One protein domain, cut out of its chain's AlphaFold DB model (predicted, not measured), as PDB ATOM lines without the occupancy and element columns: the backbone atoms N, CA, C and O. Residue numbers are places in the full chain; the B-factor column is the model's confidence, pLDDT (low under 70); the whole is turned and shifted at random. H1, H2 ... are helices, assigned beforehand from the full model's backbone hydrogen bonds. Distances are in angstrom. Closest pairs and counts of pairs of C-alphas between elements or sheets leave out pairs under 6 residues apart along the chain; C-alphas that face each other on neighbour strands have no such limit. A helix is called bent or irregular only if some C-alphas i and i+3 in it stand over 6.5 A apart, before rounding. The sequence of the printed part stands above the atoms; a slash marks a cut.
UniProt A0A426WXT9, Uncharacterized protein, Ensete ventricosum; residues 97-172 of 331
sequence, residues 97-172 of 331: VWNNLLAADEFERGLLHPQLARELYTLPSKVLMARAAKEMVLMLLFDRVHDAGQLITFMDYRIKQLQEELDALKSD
ATOM      1  N   VAL A  97     138.109 172.875 130.449       42.88
ATOM      2  CA  VAL A  97     137.175 171.774 130.108       42.88
ATOM      3  C   VAL A  97     135.717 172.269 130.068       42.88
ATOM      4  O   VAL A  97     134.917 171.779 129.282       42.88
ATOM      5  N   TRP A  98     135.403 173.326 130.820       45.06
ATOM      6  CA  TRP A  98     134.052 173.867 131.000       45.06
ATOM      7  C   TRP A  98     133.472 174.666 129.819       45.06
ATOM      8  O   TRP A  98     132.314 175.059 129.870       45.06
ATOM      9  N   ASN A  99     134.238 174.913 128.750       44.00
ATOM     10  CA  ASN A  99     133.786 175.769 127.641       44.00
ATOM     11  C   ASN A  99     133.140 175.003 126.470       44.00
ATOM     12  O   ASN A  99     132.724 175.634 125.503       44.00
ATOM     13  N   ASN A 100     133.065 173.670 126.528       49.75
ATOM     14  CA  ASN A 100     132.433 172.835 125.502       49.75
ATOM     15  C   ASN A 100     131.467 171.845 126.160       49.75
ATOM     16  O   ASN A 100     131.911 170.972 126.904       49.75
ATOM     17  N   LEU A 101     130.169 171.934 125.839       55.03
ATOM     18  CA  LEU A 101     129.126 171.058 126.401       55.03
ATOM     19  C   LEU A 101     129.421 169.559 126.193       55.03
ATOM     20  O   LEU A 101     129.183 168.762 127.091       55.03
ATOM     21  N   LEU A 102     130.011 169.179 125.054       54.75
ATOM     22  CA  LEU A 102     130.408 167.790 124.769       54.75
ATOM     23  C   LEU A 102     131.534 167.275 125.684       54.75
ATOM     24  O   LEU A 102     131.539 166.107 126.051       54.75
ATOM     25  N   ALA A 103     132.471 168.139 126.086       49.22
ATOM     26  CA  ALA A 103     133.574 167.757 126.969       49.22
ATOM     27  C   ALA A 103     133.150 167.682 128.449       49.22
ATOM     28  O   ALA A 103     133.806 167.005 129.240       49.22
ATOM     29  N   ALA A 104     132.062 168.369 128.819       52.66
ATOM     30  CA  ALA A 104     131.468 168.315 130.153       52.66
ATOM     31  C   ALA A 104     130.654 167.024 130.371       52.66
ATOM     32  O   ALA A 104     130.787 166.402 131.423       52.66
ATOM     33  N   ASP A 105     129.904 166.560 129.363       49.88
ATOM     34  CA  ASP A 105     129.142 165.297 129.440       49.88
ATOM     35  C   ASP A 105     130.072 164.066 129.532       49.88
ATOM     36  O   ASP A 105     129.850 163.149 130.323       49.88
ATOM     37  N   GLU A 106     131.198 164.071 128.806       52.38
ATOM     38  CA  GLU A 106     132.233 163.027 128.917       52.38
ATOM     39  C   GLU A 106     132.961 163.031 130.279       52.38
ATOM     40  O   GLU A 106     133.489 161.997 130.710       52.38
ATOM     41  N   PHE A 107     132.988 164.177 130.972       50.94
ATOM     42  CA  PHE A 107     133.545 164.316 132.320       50.94
ATOM     43  C   PHE A 107     132.586 163.775 133.391       50.94
ATOM     44  O   PHE A 107     133.025 162.998 134.239       50.94
ATOM     45  N   GLU A 108     131.286 164.092 133.317       49.97
ATOM     46  CA  GLU A 108     130.263 163.524 134.217       49.97
ATOM     47  C   GLU A 108     130.129 162.003 134.072       49.97
ATOM     48  O   GLU A 108     129.947 161.291 135.060       49.97
ATOM     49  N   ARG A 109     130.314 161.468 132.858       54.06
ATOM     50  CA  ARG A 109     130.312 160.019 132.587       54.06
ATOM     51  C   ARG A 109     131.588 159.291 133.035       54.06
ATOM     52  O   ARG A 109     131.710 158.086 132.821       54.06
ATOM     53  N   GLY A 110     132.555 159.994 133.630       51.00
ATOM     54  CA  GLY A 110     133.797 159.413 134.153       51.00
ATOM     55  C   GLY A 110     134.824 158.991 133.091       51.00
ATOM     56  O   GLY A 110     135.864 158.431 133.446       51.00
ATOM     57  N   LEU A 111     134.584 159.271 131.801       52.62
ATOM     58  CA  LEU A 111     135.496 158.916 130.703       52.62
ATOM     59  C   LEU A 111     136.754 159.798 130.672       52.62
ATOM     60  O   LEU A 111     137.818 159.345 130.243       52.62
ATOM     61  N   LEU A 112     136.665 161.038 131.164       51.22
ATOM     62  CA  LEU A 112     137.793 161.962 131.257       51.22
ATOM     63  C   LEU A 112     138.181 162.260 132.712       51.22
ATOM     64  O   LEU A 112     138.132 163.395 133.185       51.22
ATOM     65  N   HIS A 113     138.739 161.250 133.382       56.66
ATOM     66  CA  HIS A 113     139.618 161.476 134.534       56.66
ATOM     67  C   HIS A 113     141.065 160.968 134.345       56.66
ATOM     68  O   HIS A 113     141.612 160.288 135.219       56.66
ATOM     69  N   PRO A 114     141.767 161.339 133.243       55.84
ATOM     70  CA  PRO A 114     143.165 160.946 133.036       55.84
ATOM     71  C   PRO A 114     144.080 161.468 134.144       55.84
ATOM     72  O   PRO A 114     145.100 160.854 134.449       55.84
ATOM     73  N   GLN A 115     143.713 162.599 134.752       55.25
ATOM     74  CA  GLN A 115     144.477 163.224 135.819       55.25
ATOM     75  C   GLN A 115     144.375 162.427 137.121       55.25
ATOM     76  O   GLN A 115     145.403 162.127 137.715       55.25
ATOM     77  N   LEU A 116     143.169 162.007 137.519       60.03
ATOM     78  CA  LEU A 116     142.966 161.213 138.733       60.03
ATOM     79  C   LEU A 116     143.584 159.817 138.589       60.03
ATOM     80  O   LEU A 116     144.266 159.350 139.496       60.03
ATOM     81  N   ALA A 117     143.441 159.191 137.415       56.94
ATOM     82  CA  ALA A 117     144.108 157.928 137.109       56.94
ATOM     83  C   ALA A 117     145.639 158.070 137.170       56.94
ATOM     84  O   ALA A 117     146.313 157.267 137.810       56.94
ATOM     85  N   ARG A 118     146.209 159.123 136.572       61.03
ATOM     86  CA  ARG A 118     147.650 159.401 136.642       61.03
ATOM     87  C   ARG A 118     148.112 159.682 138.073       61.03
ATOM     88  O   ARG A 118     149.178 159.218 138.462       61.03
ATOM     89  N   GLU A 119     147.339 160.414 138.862       63.31
ATOM     90  CA  GLU A 119     147.664 160.765 140.247       63.31
ATOM     91  C   GLU A 119     147.610 159.567 141.194       63.31
ATOM     92  O   GLU A 119     148.514 159.421 142.014       63.31
ATOM     93  N   LEU A 120     146.638 158.665 141.029       64.31
ATOM     94  CA  LEU A 120     146.548 157.413 141.788       64.31
ATOM     95  C   LEU A 120     147.798 156.530 141.625       64.31
ATOM     96  O   LEU A 120     148.179 155.837 142.564       64.31
ATOM     97  N   TYR A 121     148.453 156.581 140.459       61.72
ATOM     98  CA  TYR A 121     149.678 155.822 140.174       61.72
ATOM     99  C   TYR A 121     150.987 156.599 140.411       61.72
ATOM    100  O   TYR A 121     152.053 155.985 140.393       61.72
ATOM    101  N   THR A 122     150.951 157.923 140.619       70.69
ATOM    102  CA  THR A 122     152.170 158.758 140.730       70.69
ATOM    103  C   THR A 122     152.342 159.469 142.071       70.69
ATOM    104  O   THR A 122     153.473 159.813 142.417       70.69
ATOM    105  N   LEU A 123     151.273 159.691 142.844       76.25
ATOM    106  CA  LEU A 123     151.333 160.422 144.110       76.25
ATOM    107  C   LEU A 123     151.360 159.484 145.332       76.25
ATOM    108  O   LEU A 123     150.645 158.483 145.361       76.25
ATOM    109  N   PRO A 124     152.126 159.817 146.392       76.00
ATOM    110  CA  PRO A 124     152.066 159.098 147.662       76.00
ATOM    111  C   PRO A 124     150.667 159.178 148.288       76.00
ATOM    112  O   PRO A 124     150.014 160.223 148.233       76.00
ATOM    113  N   SER A 125     150.246 158.115 148.981       71.81
ATOM    114  CA  SER A 125     148.913 157.998 149.602       71.81
ATOM    115  C   SER A 125     148.526 159.190 150.485       71.81
ATOM    116  O   SER A 125     147.376 159.617 150.481       71.81
ATOM    117  N   LYS A 126     149.488 159.803 151.187       77.94
ATOM    118  CA  LYS A 126     149.261 160.991 152.026       77.94
ATOM    119  C   LYS A 126     148.761 162.208 151.230       77.94
ATOM    120  O   LYS A 126     147.924 162.957 151.726       77.94
ATOM    121  N   VAL A 127     149.252 162.395 150.005       77.31
ATOM    122  CA  VAL A 127     148.852 163.505 149.122       77.31
ATOM    123  C   VAL A 127     147.465 163.246 148.536       77.31
ATOM    124  O   VAL A 127     146.647 164.162 148.470       77.31
ATOM    125  N   LEU A 128     147.170 161.990 148.189       76.75
ATOM    126  CA  LEU A 128     145.850 161.575 147.710       76.75
ATOM    127  C   LEU A 128     144.770 161.771 148.780       76.75
ATOM    128  O   LEU A 128     143.710 162.308 148.480       76.75
ATOM    129  N   MET A 129     145.062 161.433 150.040       73.25
ATOM    130  CA  MET A 129     144.135 161.647 151.157       73.25
ATOM    131  C   MET A 129     143.895 163.134 151.444       73.25
ATOM    132  O   MET A 129     142.757 163.538 151.658       73.25
ATOM    133  N   ALA A 130     144.943 163.965 151.407       76.56
ATOM    134  CA  ALA A 130     144.800 165.411 151.591       76.56
ATOM    135  C   ALA A 130     143.955 166.051 150.477       76.56
ATOM    136  O   ALA A 130     143.146 166.942 150.737       76.56
ATOM    137  N   ARG A 131     144.108 165.570 149.237       75.94
ATOM    138  CA  ARG A 131     143.290 166.014 148.110       75.94
ATOM    139  C   ARG A 131     141.847 165.539 148.228       75.94
ATOM    140  O   ARG A 131     140.953 166.362 148.091       75.94
ATOM    141  N   ALA A 132     141.619 164.265 148.540       72.69
ATOM    142  CA  ALA A 132     140.278 163.726 148.754       72.69
ATOM    143  C   ALA A 132     139.538 164.492 149.860       72.69
ATOM    144  O   ALA A 132     138.392 164.881 149.669       72.69
ATOM    145  N   ALA A 133     140.215 164.808 150.968       75.31
ATOM    146  CA  ALA A 133     139.647 165.636 152.028       75.31
ATOM    147  C   ALA A 133     139.255 167.039 151.530       75.31
ATOM    148  O   ALA A 133     138.195 167.546 151.888       75.31
ATOM    149  N   LYS A 134     140.071 167.661 150.670       78.19
ATOM    150  CA  LYS A 134     139.761 168.969 150.075       78.19
ATOM    151  C   LYS A 134     138.562 168.910 149.121       78.19
ATOM    152  O   LYS A 134     137.729 169.809 149.163       78.19
ATOM    153  N   GLU A 135     138.466 167.868 148.297       75.44
ATOM    154  CA  GLU A 135     137.326 167.663 147.388       75.44
ATOM    155  C   GLU A 135     136.032 167.387 148.164       75.44
ATOM    156  O   GLU A 135     134.993 167.957 147.845       75.44
ATOM    157  N   MET A 136     136.094 166.608 149.249       72.12
ATOM    158  CA  MET A 136     134.943 166.399 150.136       72.12
ATOM    159  C   MET A 136     134.467 167.707 150.778       72.12
ATOM    160  O   MET A 136     133.266 167.939 150.880       72.12
ATOM    161  N   VAL A 137     135.391 168.589 151.180       78.56
ATOM    162  CA  VAL A 137     135.040 169.922 151.696       78.56
ATOM    163  C   VAL A 137     134.407 170.791 150.606       78.56
ATOM    164  O   VAL A 137     133.440 171.493 150.884       78.56
ATOM    165  N   LEU A 138     134.915 170.740 149.373       79.00
ATOM    166  CA  LEU A 138     134.335 171.464 148.238       79.00
ATOM    167  C   LEU A 138     132.925 170.975 147.899       79.00
ATOM    168  O   LEU A 138     132.051 171.812 147.715       79.00
ATOM    169  N   MET A 139     132.689 169.662 147.877       76.38
ATOM    170  CA  MET A 139     131.349 169.089 147.711       76.38
ATOM    171  C   MET A 139     130.396 169.560 148.808       76.38
ATOM    172  O   MET A 139     129.325 170.060 148.504       76.38
ATOM    173  N   LEU A 140     130.815 169.504 150.075       78.69
ATOM    174  CA  LEU A 140     129.978 169.928 151.200       78.69
ATOM    175  C   LEU A 140     129.667 171.436 151.152       78.69
ATOM    176  O   LEU A 140     128.567 171.870 151.494       78.69
ATOM    177  N   LEU A 141     130.622 172.253 150.692       77.75
ATOM    178  CA  LEU A 141     130.386 173.670 150.411       77.75
ATOM    179  C   LEU A 141     129.433 173.869 149.226       77.75
ATOM    180  O   LEU A 141     128.610 174.778 149.275       77.75
ATOM    181  N   PHE A 142     129.531 173.040 148.187       68.94
ATOM    182  CA  PHE A 142     128.672 173.110 147.009       68.94
ATOM    183  C   PHE A 142     127.231 172.719 147.338       68.94
ATOM    184  O   PHE A 142     126.329 173.468 146.981       68.94
ATOM    185  N   ASP A 143     127.019 171.642 148.100       75.75
ATOM    186  CA  ASP A 143     125.703 171.223 148.597       75.75
ATOM    187  C   ASP A 143     125.075 172.334 149.446       75.75
ATOM    188  O   ASP A 143     123.939 172.735 149.219       75.75
ATOM    189  N   ARG A 144     125.855 172.954 150.342       74.81
ATOM    190  CA  ARG A 144     125.379 174.082 151.154       74.81
ATOM    191  C   ARG A 144     125.013 175.314 150.319       74.81
ATOM    192  O   ARG A 144     124.063 176.020 150.653       74.81
ATOM    193  N   VAL A 145     125.778 175.615 149.269       79.31
ATOM    194  CA  VAL A 145     125.469 176.713 148.335       79.31
ATOM    195  C   VAL A 145     124.250 176.365 147.479       79.31
ATOM    196  O   VAL A 145     123.435 177.244 147.212       79.31
ATOM    197  N   HIS A 146     124.091 175.100 147.091       75.00
ATOM    198  CA  HIS A 146     122.936 174.605 146.350       75.00
ATOM    199  C   HIS A 146     121.656 174.696 147.190       75.00
ATOM    200  O   HIS A 146     120.675 175.273 146.725       75.00
ATOM    201  N   ASP A 147     121.696 174.247 148.444       77.69
ATOM    202  CA  ASP A 147     120.594 174.359 149.406       77.69
ATOM    203  C   ASP A 147     120.219 175.825 149.661       77.69
ATOM    204  O   ASP A 147     119.043 176.190 149.655       77.69
ATOM    205  N   ALA A 148     121.218 176.704 149.822       78.88
ATOM    206  CA  ALA A 148     120.980 178.141 149.938       78.88
ATOM    207  C   ALA A 148     120.338 178.719 148.665       78.88
ATOM    208  O   ALA A 148     119.441 179.553 148.755       78.88
ATOM    209  N   GLY A 149     120.755 178.256 147.484       82.00
ATOM    210  CA  GLY A 149     120.166 178.635 146.201       82.00
ATOM    211  C   GLY A 149     118.703 178.204 146.065       82.00
ATOM    212  O   GLY A 149     117.881 179.010 145.638       82.00
ATOM    213  N   GLN A 150     118.361 176.979 146.482       82.19
ATOM    214  CA  GLN A 150     116.975 176.497 146.508       82.19
ATOM    215  C   GLN A 150     116.106 177.289 147.492       82.19
ATOM    216  O   GLN A 150     114.955 177.611 147.198       82.19
ATOM    217  N   LEU A 151     116.660 177.648 148.652       80.81
ATOM    218  CA  LEU A 151     115.955 178.486 149.615       80.81
ATOM    219  C   LEU A 151     115.699 179.889 149.047       80.81
ATOM    220  O   LEU A 151     114.602 180.413 149.202       80.81
ATOM    221  N   ILE A 152     116.676 180.489 148.362       84.62
ATOM    222  CA  ILE A 152     116.527 181.818 147.749       84.62
ATOM    223  C   ILE A 152     115.446 181.802 146.664       84.62
ATOM    224  O   ILE A 152     114.577 182.668 146.680       84.62
ATOM    225  N   THR A 153     115.430 180.807 145.773       85.44
ATOM    226  CA  THR A 153     114.396 180.717 144.726       85.44
ATOM    227  C   THR A 153     113.001 180.492 145.306       85.44
ATOM    228  O   THR A 153     112.034 181.092 144.831       85.44
ATOM    229  N   PHE A 154     112.887 179.686 146.365       84.12
ATOM    230  CA  PHE A 154     111.640 179.512 147.107       84.12
ATOM    231  C   PHE A 154     111.169 180.820 147.762       84.12
ATOM    232  O   PHE A 154     109.988 181.170 147.694       84.12
ATOM    233  N   MET A 155     112.087 181.577 148.367       89.50
ATOM    234  CA  MET A 155     111.771 182.866 148.981       89.50
ATOM    235  C   MET A 155     111.404 183.929 147.933       89.50
ATOM    236  O   MET A 155     110.441 184.662 148.149       89.50
ATOM    237  N   ASP A 156     112.074 183.972 146.780       86.38
ATOM    238  CA  ASP A 156     111.739 184.869 145.662       86.38
ATOM    239  C   ASP A 156     110.341 184.587 145.094       86.38
ATOM    240  O   ASP A 156     109.600 185.516 144.765       86.38
ATOM    241  N   TYR A 157     109.957 183.311 145.000       87.19
ATOM    242  CA  TYR A 157     108.600 182.917 144.621       87.19
ATOM    243  C   TYR A 157     107.565 183.428 145.636       87.19
ATOM    244  O   TYR A 157     106.592 184.071 145.242       87.19
ATOM    245  N   ARG A 158     107.815 183.242 146.942       89.31
ATOM    246  CA  ARG A 158     106.934 183.753 148.009       89.31
ATOM    247  C   ARG A 158     106.813 185.275 148.000       89.31
ATOM    248  O   ARG A 158     105.722 185.792 148.211       89.31
ATOM    249  N   ILE A 159     107.905 185.998 147.757       87.81
ATOM    250  CA  ILE A 159     107.888 187.466 147.690       87.81
ATOM    251  C   ILE A 159     107.030 187.939 146.513       87.81
ATOM    252  O   ILE A 159     106.208 188.835 146.689       87.81
ATOM    253  N   LYS A 160     107.167 187.318 145.334       90.50
ATOM    254  CA  LYS A 160     106.329 187.638 144.166       90.50
ATOM    255  C   LYS A 160     104.851 187.360 144.428       90.50
ATOM    256  O   LYS A 160     104.023 188.216 144.143       90.50
ATOM    257  N   GLN A 161     104.539 186.218 145.036       88.19
ATOM    258  CA  GLN A 161     103.172 185.861 145.411       88.19
ATOM    259  C   GLN A 161     102.551 186.891 146.372       88.19
ATOM    260  O   GLN A 161     101.431 187.343 146.155       88.19
ATOM    261  N   LEU A 162     103.296 187.321 147.398       83.94
ATOM    262  CA  LEU A 162     102.842 188.353 148.341       83.94
ATOM    263  C   LEU A 162     102.669 189.731 147.678       83.94
ATOM    264  O   LEU A 162     101.780 190.495 148.053       83.94
ATOM    265  N   GLN A 163     103.509 190.059 146.695       85.50
ATOM    266  CA  GLN A 163     103.422 191.310 145.942       85.50
ATOM    267  C   GLN A 163     102.153 191.358 145.075       85.50
ATOM    268  O   GLN A 163     101.436 192.357 145.092       85.50
ATOM    269  N   GLU A 164     101.846 190.267 144.367       84.44
ATOM    270  CA  GLU A 164     100.629 190.134 143.555       84.44
ATOM    271  C   GLU A 164      99.358 190.209 144.414       84.44
ATOM    272  O   GLU A 164      98.383 190.853 144.026       84.44
ATOM    273  N   GLU A 165      99.378 189.613 145.608       75.81
ATOM    274  CA  GLU A 165      98.275 189.717 146.568       75.81
ATOM    275  C   GLU A 165      98.051 191.158 147.042       75.81
ATOM    276  O   GLU A 165      96.909 191.614 147.068       75.81
ATOM    277  N   LEU A 166      99.115 191.903 147.367       79.88
ATOM    278  CA  LEU A 166      99.013 193.310 147.777       79.88
ATOM    279  C   LEU A 166      98.441 194.211 146.680       79.88
ATOM    280  O   LEU A 166      97.675 195.132 146.975       79.88
ATOM    281  N   ASP A 167      98.817 193.973 145.426       80.38
ATOM    282  CA  ASP A 167      98.329 194.764 144.299       80.38
ATOM    283  C   ASP A 167      96.875 194.406 143.945       80.38
ATOM    284  O   ASP A 167      96.077 195.308 143.673       80.38
ATOM    285  N   ALA A 168      96.478 193.134 144.075       76.50
ATOM    286  CA  ALA A 168      95.077 192.723 143.996       76.50
ATOM    287  C   ALA A 168      94.228 193.384 145.101       76.50
ATOM    288  O   ALA A 168      93.162 193.931 144.808       76.50
ATOM    289  N   LEU A 169      94.738 193.429 146.338       67.69
ATOM    290  CA  LEU A 169      94.074 194.021 147.510       67.69
ATOM    291  C   LEU A 169      93.892 195.543 147.415       67.69
ATOM    292  O   LEU A 169      92.982 196.096 148.025       67.69
ATOM    293  N   LYS A 170      94.746 196.230 146.644       72.12
ATOM    294  CA  LYS A 170      94.584 197.658 146.318       72.12
ATOM    295  C   LYS A 170      93.534 197.912 145.236       72.12
ATOM    296  O   LYS A 170      93.006 199.019 145.170       72.12
ATOM    297  N   SER A 171      93.290 196.935 144.361       71.12
ATOM    298  CA  SER A 171      92.407 197.071 143.194       71.12
ATOM    299  C   SER A 171      90.967 196.615 143.448       71.12
ATOM    300  O   SER A 171      90.044 197.131 142.821       71.12
ATOM    301  N   ASP A 172      90.781 195.679 144.376       57.94
ATOM    302  CA  ASP A 172      89.496 195.100 144.756       57.94
ATOM    303  C   ASP A 172      89.043 195.733 146.078       57.94
ATOM    304  O   ASP A 172      89.828 195.837 147.020       57.94
TER     305      ASP A 172
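Overview. This is residues 97 to 172 of the 331 residues of an uncharacterized protein of Ensete ventricosum (UniProt A0A426WXT9). One very long helix, H3, runs straight out and makes nearly the whole length of the domain, while the short helices H1 and H2 form a small arm that folds back beside its first end, like an open V with one long and one short arm. H2 sits at the corner near the start of H3, H1 lies farther along the short arm with a gap between it and H3, and residues 129 to 172 stick out alone. The printed part has 76 residues, with three named helices in the order H1, H2, H3 and no named strand, and its class is all helix. It is extended, with a radius of gyration of the C-alphas of 22.2 A, and the C-alphas span 72 by 30 by 16 A.

Along the chain. H3, residues 125 to 171, has 47 residues and measures 69.0 A from first to last C-alpha. It begins at C-alpha 125 at (148.913, 157.998, 149.602) and ends at C-alpha 171 at (92.407, 197.071, 143.194). Before it comes H2, residues 114 to 122, 12.0 A long. H1, residues 101 to 108, is 10.9 A long and begins at C-alpha 101 at (129.126, 171.058, 126.401). No helix is bent.

Arrangement. H3 touches no helix, but is near H2. H2 and H3 are close but not clearly touching, with 2 pairs of C-alphas within 8 A; their closest C-alphas are those of Leu 120 and Leu 128, 7.3 A apart. Their lines stand at a shallow tilt of 32 degrees, only just short of steep, and they run opposite ways. Their centres are 32.8 A apart. H1 is apart from H3, and H1 and H2 are apart too, with no C-alpha of the one within 8 A of the other. In H1, H2 and H3, every O i to N i+4 pair is within hydrogen-bond range.

Size, cuts and confidence. The two C-alphas farthest apart are those of Thr 122 and Asp 172, at 72.6 A, and the first and last printed C-alphas, of Val 97 and Asp 172, are 55.1 A apart. Residues 121 to 126 stand free, and so do residues 129 to 172, of which 129 to 171 belong to H3. The link from H1 to H2, with 5 residues, and the link from H2 to H3, with 2 residues, are tight, and the printed part has no cut. The mean pLDDT of the printed part is 70.3; it is 52 in H1, 61 in H2 and 79 in H3. Residues 97 to 121 are under 70, as are residues 142, 169 and 172.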